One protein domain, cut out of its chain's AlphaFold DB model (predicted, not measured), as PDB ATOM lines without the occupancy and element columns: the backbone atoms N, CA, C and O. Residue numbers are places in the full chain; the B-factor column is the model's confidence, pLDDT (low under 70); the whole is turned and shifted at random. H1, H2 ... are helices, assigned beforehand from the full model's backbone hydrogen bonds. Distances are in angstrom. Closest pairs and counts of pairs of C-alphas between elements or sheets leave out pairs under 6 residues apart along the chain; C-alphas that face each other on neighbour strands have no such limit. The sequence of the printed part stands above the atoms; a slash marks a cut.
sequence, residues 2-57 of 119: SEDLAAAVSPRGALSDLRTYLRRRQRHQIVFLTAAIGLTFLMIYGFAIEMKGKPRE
ATOM      1  N   SER A   2     -20.044  22.491  -8.799       55.38
ATOM      2  CA  SER A   2     -20.768  23.654  -8.243       55.38
ATOM      3  C   SER A   2     -20.491  23.828  -6.746       55.38
ATOM      4  O   SER A   2     -20.547  24.947  -6.253       55.38
ATOM      5  N   GLU A   3     -20.108  22.756  -6.043       56.00
ATOM      6  CA  GLU A   3     -19.720  22.802  -4.624       56.00
ATOM      7  C   GLU A   3     -18.278  23.299  -4.396       56.00
ATOM      8  O   GLU A   3     -17.984  23.899  -3.364       56.00
ATOM      9  N   ASP A   4     -17.396  23.172  -5.394       55.75
ATOM     10  CA  ASP A   4     -15.982  23.573  -5.288       55.75
ATOM     11  C   ASP A   4     -15.764  25.096  -5.379       55.75
ATOM     12  O   ASP A   4     -14.772  25.629  -4.879       55.75
ATOM     13  N   LEU A   5     -16.705  25.829  -5.985       54.34
ATOM     14  CA  LEU A   5     -16.613  27.288  -6.151       54.34
ATOM     15  C   LEU A   5     -16.903  28.041  -4.845       54.34
ATOM     16  O   LEU A   5     -16.317  29.094  -4.599       54.34
ATOM     17  N   ALA A   6     -17.761  27.490  -3.982       54.56
ATOM     18  CA  ALA A   6     -18.057  28.078  -2.677       54.56
ATOM     19  C   ALA A   6     -16.876  27.921  -1.701       54.56
ATOM     20  O   ALA A   6     -16.595  28.825  -0.915       54.56
ATOM     21  N   ALA A   7     -16.131  26.812  -1.797       53.03
ATOM     22  CA  ALA A   7     -14.900  26.592  -1.037       53.03
ATOM     23  C   ALA A   7     -13.733  27.481  -1.520       53.03
ATOM     24  O   ALA A   7     -12.857  27.836  -0.725       53.03
ATOM     25  N   ALA A   8     -13.745  27.895  -2.794       57.62
ATOM     26  CA  ALA A   8     -12.732  28.768  -3.386       57.62
ATOM     27  C   ALA A   8     -12.814  30.238  -2.916       57.62
ATOM     28  O   ALA A   8     -11.828  30.966  -3.023       57.62
ATOM     29  N   VAL A   9     -13.937  30.678  -2.332       65.25
ATOM     30  CA  VAL A   9     -14.118  32.049  -1.814       65.25
ATOM     31  C   VAL A   9     -14.371  32.012  -0.306       65.25
ATOM     32  O   VAL A   9     -15.431  32.375   0.198       65.25
ATOM     33  N   SER A  10     -13.379  31.548   0.456       77.56
ATOM     34  CA  SER A  10     -13.440  31.629   1.918       77.56
ATOM     35  C   SER A  10     -13.081  33.049   2.405       77.56
ATOM     36  O   SER A  10     -12.088  33.618   1.938       77.56
ATOM     37  N   PRO A  11     -13.797  33.634   3.392       77.94
ATOM     38  CA  PRO A  11     -13.469  34.962   3.938       77.94
ATOM     39  C   PRO A  11     -12.039  35.052   4.487       77.94
ATOM     40  O   PRO A  11     -11.367  36.078   4.378       77.94
ATOM     41  N   ARG A  12     -11.545  33.943   5.050       81.19
ATOM     42  CA  ARG A  12     -10.165  33.822   5.537       81.19
ATOM     43  C   ARG A  12      -9.155  33.807   4.385       81.19
ATOM     44  O   ARG A  12      -8.114  34.451   4.495       81.19
ATOM     45  N   GLY A  13      -9.476  33.126   3.282       82.44
ATOM     46  CA  GLY A  13      -8.677  33.133   2.057       82.44
ATOM     47  C   GLY A  13      -8.588  34.526   1.439       82.44
ATOM     48  O   GLY A  13      -7.489  34.979   1.139       82.44
ATOM     49  N   ALA A  14      -9.708  35.250   1.370       82.62
ATOM     50  CA  ALA A  14      -9.752  36.620   0.854       82.62
ATOM     51  C   ALA A  14      -8.884  37.596   1.673       82.62
ATOM     52  O   ALA A  14      -8.169  38.420   1.108       82.62
ATOM     53  N   LEU A  15      -8.882  37.476   3.006       84.25
ATOM     54  CA  LEU A  15      -8.004  38.269   3.879       84.25
ATOM     55  C   LEU A  15      -6.518  37.940   3.669       84.25
ATOM     56  O   LEU A  15      -5.675  38.840   3.662       84.25
ATOM     57  N   SER A  16      -6.190  36.656   3.500       84.62
ATOM     58  CA  SER A  16      -4.821  36.207   3.223       84.62
ATOM     59  C   SER A  16      -4.326  36.692   1.857       84.62
ATOM     60  O   SER A  16      -3.179  37.135   1.731       84.62
ATOM     61  N   ASP A  17      -5.194  36.657   0.848       84.94
ATOM     62  CA  ASP A  17      -4.897  37.138  -0.499       84.94
ATOM     63  C   ASP A  17      -4.708  38.660  -0.519       84.94
ATOM     64  O   ASP A  17      -3.668  39.150  -0.961       84.94
ATOM     65  N   LEU A  18      -5.613  39.409   0.120       85.44
ATOM     66  CA  LEU A  18      -5.483  40.857   0.296       85.44
ATOM     67  C   LEU A  18      -4.175  41.228   1.008       85.44
ATOM     68  O   LEU A  18      -3.455  42.129   0.571       85.44
ATOM     69  N   ARG A  19      -3.822  40.518   2.088       84.56
ATOM     70  CA  ARG A  19      -2.555  40.738   2.804       84.56
ATOM     71  C   ARG A  19      -1.350  40.484   1.901       84.56
ATOM     72  O   ARG A  19      -0.384  41.248   1.938       84.56
ATOM     73  N   THR A  20      -1.391  39.420   1.105       87.00
ATOM     74  CA  THR A  20      -0.315  39.059   0.172       87.00
ATOM     75  C   THR A  20      -0.177  40.097  -0.939       87.00
ATOM     76  O   THR A  20       0.939  40.526  -1.242       87.00
ATOM     77  N   TYR A  21      -1.297  40.559  -1.490       84.75
ATOM     78  CA  TYR A  21      -1.359  41.620  -2.488       84.75
ATOM     79  C   TYR A  21      -0.780  42.940  -1.958       84.75
ATOM     80  O   TYR A  21       0.104  43.529  -2.585       84.75
ATOM     81  N   LEU A  22      -1.185  43.371  -0.759       86.62
ATOM     82  CA  LEU A  22      -0.671  44.593  -0.132       86.62
ATOM     83  C   LEU A  22       0.829  44.502   0.184       86.62
ATOM     84  O   LEU A  22       1.555  45.480   0.022       86.62
ATOM     85  N   ARG A  23       1.327  43.324   0.574       85.81
ATOM     86  CA  ARG A  23       2.752  43.115   0.874       85.81
ATOM     87  C   ARG A  23       3.657  43.224  -0.362       85.81
ATOM     88  O   ARG A  23       4.844  43.499  -0.207       85.81
ATOM     89  N   ARG A  24       3.125  43.014  -1.572       89.06
ATOM     90  CA  ARG A  24       3.871  43.138  -2.841       89.06
ATOM     91  C   ARG A  24       3.927  44.575  -3.380       89.06
ATOM     92  O   ARG A  24       4.702  44.833  -4.297       89.06
ATOM     93  N   ARG A  25       3.128  45.507  -2.844       84.12
ATOM     94  CA  ARG A  25       3.104  46.910  -3.291       84.12
ATOM     95  C   ARG A  25       4.315  47.707  -2.807       84.12
ATOM     96  O   ARG A  25       4.955  47.389  -1.807       84.12
ATOM     97  N   GLN A  26       4.600  48.801  -3.513       89.19
ATOM     98  CA  GLN A  26       5.652  49.737  -3.122       89.19
ATOM     99  C   GLN A  26       5.254  50.521  -1.861       89.19
ATOM    100  O   GLN A  26       4.080  50.828  -1.650       89.19
ATOM    101  N   ARG A  27       6.241  50.887  -1.030       88.38
ATOM    102  CA  ARG A  27       6.012  51.528   0.282       88.38
ATOM    103  C   ARG A  27       5.106  52.758   0.203       88.38
ATOM    104  O   ARG A  27       4.173  52.873   0.989       88.38
ATOM    105  N   HIS A  28       5.332  53.642  -0.770       90.50
ATOM    106  CA  HIS A  28       4.540  54.865  -0.918       90.50
ATOM    107  C   HIS A  28       3.062  54.577  -1.213       90.50
ATOM    108  O   HIS A  28       2.188  55.282  -0.727       90.50
ATOM    109  N   GLN A  29       2.756  53.502  -1.943       90.25
ATOM    110  CA  GLN A  29       1.380  53.138  -2.262       90.25
ATOM    111  C   GLN A  29       0.586  52.711  -1.020       90.25
ATOM    112  O   GLN A  29      -0.606  52.997  -0.928       90.25
ATOM    113  N   ILE A  30       1.241  52.049  -0.062       91.75
ATOM    114  CA  ILE A  30       0.636  51.671   1.223       91.75
ATOM    115  C   ILE A  30       0.462  52.893   2.127       91.75
ATOM    116  O   ILE A  30      -0.555  53.003   2.811       91.75
ATOM    117  N   VAL A  31       1.411  53.831   2.089       93.44
ATOM    118  CA  VAL A  31       1.302  55.106   2.810       93.44
ATOM    119  C   VAL A  31       0.096  55.899   2.306       93.44
ATOM    120  O   VAL A  31      -0.745  56.280   3.114       93.44
ATOM    121  N   PHE A  32      -0.053  56.074   0.989       95.38
ATOM    122  CA  PHE A  32      -1.207  56.779   0.419       95.38
ATOM    123  C   PHE A  32      -2.535  56.067   0.689       95.38
ATOM    124  O   PHE A  32      -3.515  56.726   1.023       95.38
ATOM    125  N   LEU A  33      -2.571  54.731   0.607       93.38
ATOM    126  CA  LEU A  33      -3.766  53.956   0.952       93.38
ATOM    127  C   LEU A  33      -4.176  54.187   2.412       93.38
ATOM    128  O   LEU A  33      -5.334  54.492   2.694       93.38
ATOM    129  N   THR A  34      -3.218  54.076   3.331       93.62
ATOM    130  CA  THR A  34      -3.457  54.288   4.764       93.62
ATOM    131  C   THR A  34      -3.893  55.724   5.041       93.62
ATOM    132  O   THR A  34      -4.823  55.934   5.813       93.62
ATOM    133  N   ALA A  35      -3.283  56.707   4.376       96.81
ATOM    134  CA  ALA A  35      -3.650  58.113   4.508       96.81
ATOM    135  C   ALA A  35      -5.075  58.392   4.003       96.81
ATOM    136  O   ALA A  35      -5.829  59.083   4.680       96.81
ATOM    137  N   ALA A  36      -5.475  57.821   2.865       96.62
ATOM    138  CA  ALA A  36      -6.819  57.996   2.311       96.62
ATOM    139  C   ALA A  36      -7.901  57.386   3.215       96.62
ATOM    140  O   ALA A  36      -8.917  58.024   3.503       96.62
ATOM    141  N   ILE A  37      -7.662  56.166   3.709       97.00
ATOM    142  CA  ILE A  37      -8.547  55.509   4.677       97.00
ATOM    143  C   ILE A  37      -8.603  56.340   5.964       97.00
ATOM    144  O   ILE A  37      -9.689  56.661   6.441       97.00
ATOM    145  N   GLY A  38      -7.446  56.742   6.492       97.62
ATOM    146  CA  GLY A  38      -7.338  57.543   7.708       97.62
ATOM    147  C   GLY A  38      -8.080  58.873   7.610       97.62
ATOM    148  O   GLY A  38      -8.853  59.194   8.505       97.62
ATOM    149  N   LEU A  39      -7.920  59.607   6.507       97.31
ATOM    150  CA  LEU A  39      -8.632  60.861   6.260       97.31
ATOM    151  C   LEU A  39     -10.148  60.645   6.211       97.31
ATOM    152  O   LEU A  39     -10.899  61.398   6.826       97.31
ATOM    153  N   THR A  40     -10.595  59.584   5.539       96.62
ATOM    154  CA  THR A  40     -12.021  59.243   5.441       96.62
ATOM    155  C   THR A  40     -12.612  58.956   6.821       96.62
ATOM    156  O   THR A  40     -13.640  59.523   7.196       96.62
ATOM    157  N   PHE A  41     -11.943  58.120   7.619       97.12
ATOM    158  CA  PHE A  41     -12.384  57.820   8.982       97.12
ATOM    159  C   PHE A  41     -12.288  59.031   9.907       97.12
ATOM    160  O   PHE A  41     -13.148  59.187  10.768       97.12
ATOM    161  N   LEU A  42     -11.304  59.908   9.715       96.94
ATOM    162  CA  LEU A  42     -11.184  61.155  10.461       96.94
ATOM    163  C   LEU A  42     -12.375  62.083  10.197       96.94
ATOM    164  O   LEU A  42     -12.936  62.628  11.146       96.94
ATOM    165  N   MET A  43     -12.814  62.208   8.941       95.88
ATOM    166  CA  MET A  43     -14.022  62.968   8.604       95.88
ATOM    167  C   MET A  43     -15.264  62.361   9.264       95.88
ATOM    168  O   MET A  43     -16.006  63.072   9.940       95.88
ATOM    169  N   ILE A  44     -15.463  61.043   9.131       95.19
ATOM    170  CA  ILE A  44     -16.594  60.333   9.756       95.19
ATOM    171  C   ILE A  44     -16.569  60.507  11.279       95.19
ATOM    172  O   ILE A  44     -17.604  60.761  11.889       95.19
ATOM    173  N   TYR A  45     -15.395  60.395  11.897       94.31
ATOM    174  CA  TYR A  45     -15.218  60.556  13.335       94.31
ATOM    175  C   TYR A  45     -15.557  61.975  13.802       94.31
ATOM    176  O   TYR A  45     -16.250  62.127  14.807       94.31
ATOM    177  N   GLY A  46     -15.147  63.001  13.048       91.38
ATOM    178  CA  GLY A  46     -15.526  64.391  13.311       91.38
ATOM    179  C   GLY A  46     -17.044  64.581  13.330       91.38
ATOM    180  O   GLY A  46     -17.588  65.105  14.301       91.38
ATOM    181  N   PHE A  47     -17.745  64.058  12.320       89.12
ATOM    182  CA  PHE A  47     -19.213  64.066  12.304       89.12
ATOM    183  C   PHE A  47     -19.818  63.258  13.456       89.12
ATOM    184  O   PHE A  47     -20.786  63.695  14.071       89.12
ATOM    185  N   ALA A  48     -19.252  62.097  13.783       88.88
ATOM    186  CA  ALA A  48     -19.759  61.247  14.855       88.88
ATOM    187  C   ALA A  48     -19.641  61.905  16.241       88.88
ATOM    188  O   ALA A  48     -20.517  61.695  17.081       88.88
ATOM    189  N   ILE A  49     -18.592  62.699  16.493       88.06
ATOM    190  CA  ILE A  49     -18.479  63.502  17.720       88.06
ATOM    191  C   ILE A  49     -19.572  64.572  17.753       88.06
ATOM    192  O   ILE A  49     -20.278  64.678  18.755       88.06
ATOM    193  N   GLU A  50     -19.744  65.315  16.660       79.25
ATOM    194  CA  GLU A  50     -20.740  66.388  16.577       79.25
ATOM    195  C   GLU A  50     -22.166  65.850  16.777       79.25
ATOM    196  O   GLU A  50     -22.942  66.385  17.566       79.25
ATOM    197  N   MET A  51     -22.495  64.715  16.149       76.44
ATOM    198  CA  MET A  51     -23.810  64.077  16.292       76.44
ATOM    199  C   MET A  51     -24.088  63.573  17.715       76.44
ATOM    200  O   MET A  51     -25.244  63.552  18.136       76.44
ATOM    201  N   LYS A  52     -23.058  63.186  18.481       73.50
ATOM    202  CA  LYS A  52     -23.219  62.800  19.895       73.50
ATOM    203  C   LYS A  52     -23.532  63.994  20.806       73.50
ATOM    204  O   LYS A  52     -24.035  63.783  21.906       73.50
ATOM    205  N   GLY A  53     -23.244  65.224  20.370       65.12
ATOM    206  CA  GLY A  53     -23.247  66.430  21.202       65.12
ATOM    207  C   GLY A  53     -24.609  66.890  21.728       65.12
ATOM    208  O   GLY A  53     -24.632  67.636  22.702       65.12
ATOM    209  N   LYS A  54     -25.717  66.455  21.119       56.81
ATOM    210  CA  LYS A  54     -27.119  66.524  21.581       56.81
ATOM    211  C   LYS A  54     -27.977  66.229  20.347       56.81
ATOM    212  O   LYS A  54     -27.892  67.009  19.394       56.81
ATOM    213  N   PRO A  55     -28.818  65.180  20.312       60.12
ATOM    214  CA  PRO A  55     -29.898  65.178  19.338       60.12
ATOM    215  C   PRO A  55     -30.689  66.458  19.611       60.12
ATOM    216  O   PRO A  55     -31.144  66.657  20.737       60.12
ATOM    217  N   ARG A  56     -30.768  67.377  18.639       61.47
ATOM    218  CA  ARG A  56     -31.710  68.495  18.746       61.47
ATOM    219  C   ARG A  56     -33.050  67.841  19.046       61.47
ATOM    220  O   ARG A  56     -33.499  67.035  18.229       61.47
ATOM    221  N   GLU A  57     -33.605  68.089  20.233       65.06
ATOM    222  CA  GLU A  57     -34.939  67.603  20.559       65.06
ATOM    223  C   GLU A  57     -35.823  68.019  19.395       65.06
ATOM    224  O   GLU A  57     -35.831  69.182  18.982       65.06
TER     225      GLU A  57
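Overview. This is residues 2 to 57 of the 119 residues of an uncharacterized protein of Sphingomonas populi (UniProt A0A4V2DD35). Two helices, H2 and H3, meet near their ends as a wide, open V with one long arm, H3, and one shorter arm, H2; the corner lies at residues 25 and 26. The short helix H1 sits beyond the far end of the H2 arm, and residues 53 to 57 make a tail at the far end of the H3 arm. The printed part has 56 residues with three named helices, in the order H1, H2, H3 along the chain, and no named strand; the class is all helix. The whole is extended, with a radius of gyration of the C-alphas of 18.7 A, and flat, with spans of 54 by 35 by 12 A.

Along the chain. H1 is residues 4 to 8, from Asp 4 to Ala 8, and measures 6.4 A from first to last C-alpha; C-alpha 4 is at (-15.982, 23.573, -5.288). H2 follows as residues 11 to 24, from Pro 11 to Arg 24, 20.3 A long between its first and last C-alphas, and its C-alpha 24 is at (3.871, 43.138, -2.841). H3 is residues 27 to 52, from Arg 27 to Lys 52, the longest helix with 26 residues and 37.0 A from first to last C-alpha; it ends with C-alpha 52 at (-23.219, 62.800, 19.895).

Arrangement. H1 is apart from H2 and also apart from H3. H2 and H3 are close but not clearly touching, with 1 pair of C-alphas within 8 A. Their closest C-alphas, those of Leu 22 and Ile 30, are 7.3 A apart. Their lines stand at a steep tilt of 54 degrees, and the two helices run opposite ways. Their centres are 21.7 A apart. In H1, H2 and H3 every pair of O i and N i+4 is within hydrogen-bond range.

Size, cuts and confidence. The two C-alphas farthest apart, those of Asp 4 and Glu 57, are 54.5 A apart, and the first and last printed C-alphas, of Ser 2 and Glu 57, are 54.4 A apart. Residues 2 to 21, 23 to 29 and 34 to 57 stand free, with no C-alpha 8 or more residues away along the chain within 10 A. The printed part has no cut. The links from H1 to H2 and from H2 to H3 are tight, each of 2 residues. The mean pLDDT of the printed part of this model is 81.7, and 13 residues are under 70: residues 2 to 9 and 53 to 57. The mean pLDDT is 55 in H1, 84 in H2 and 92 in H3.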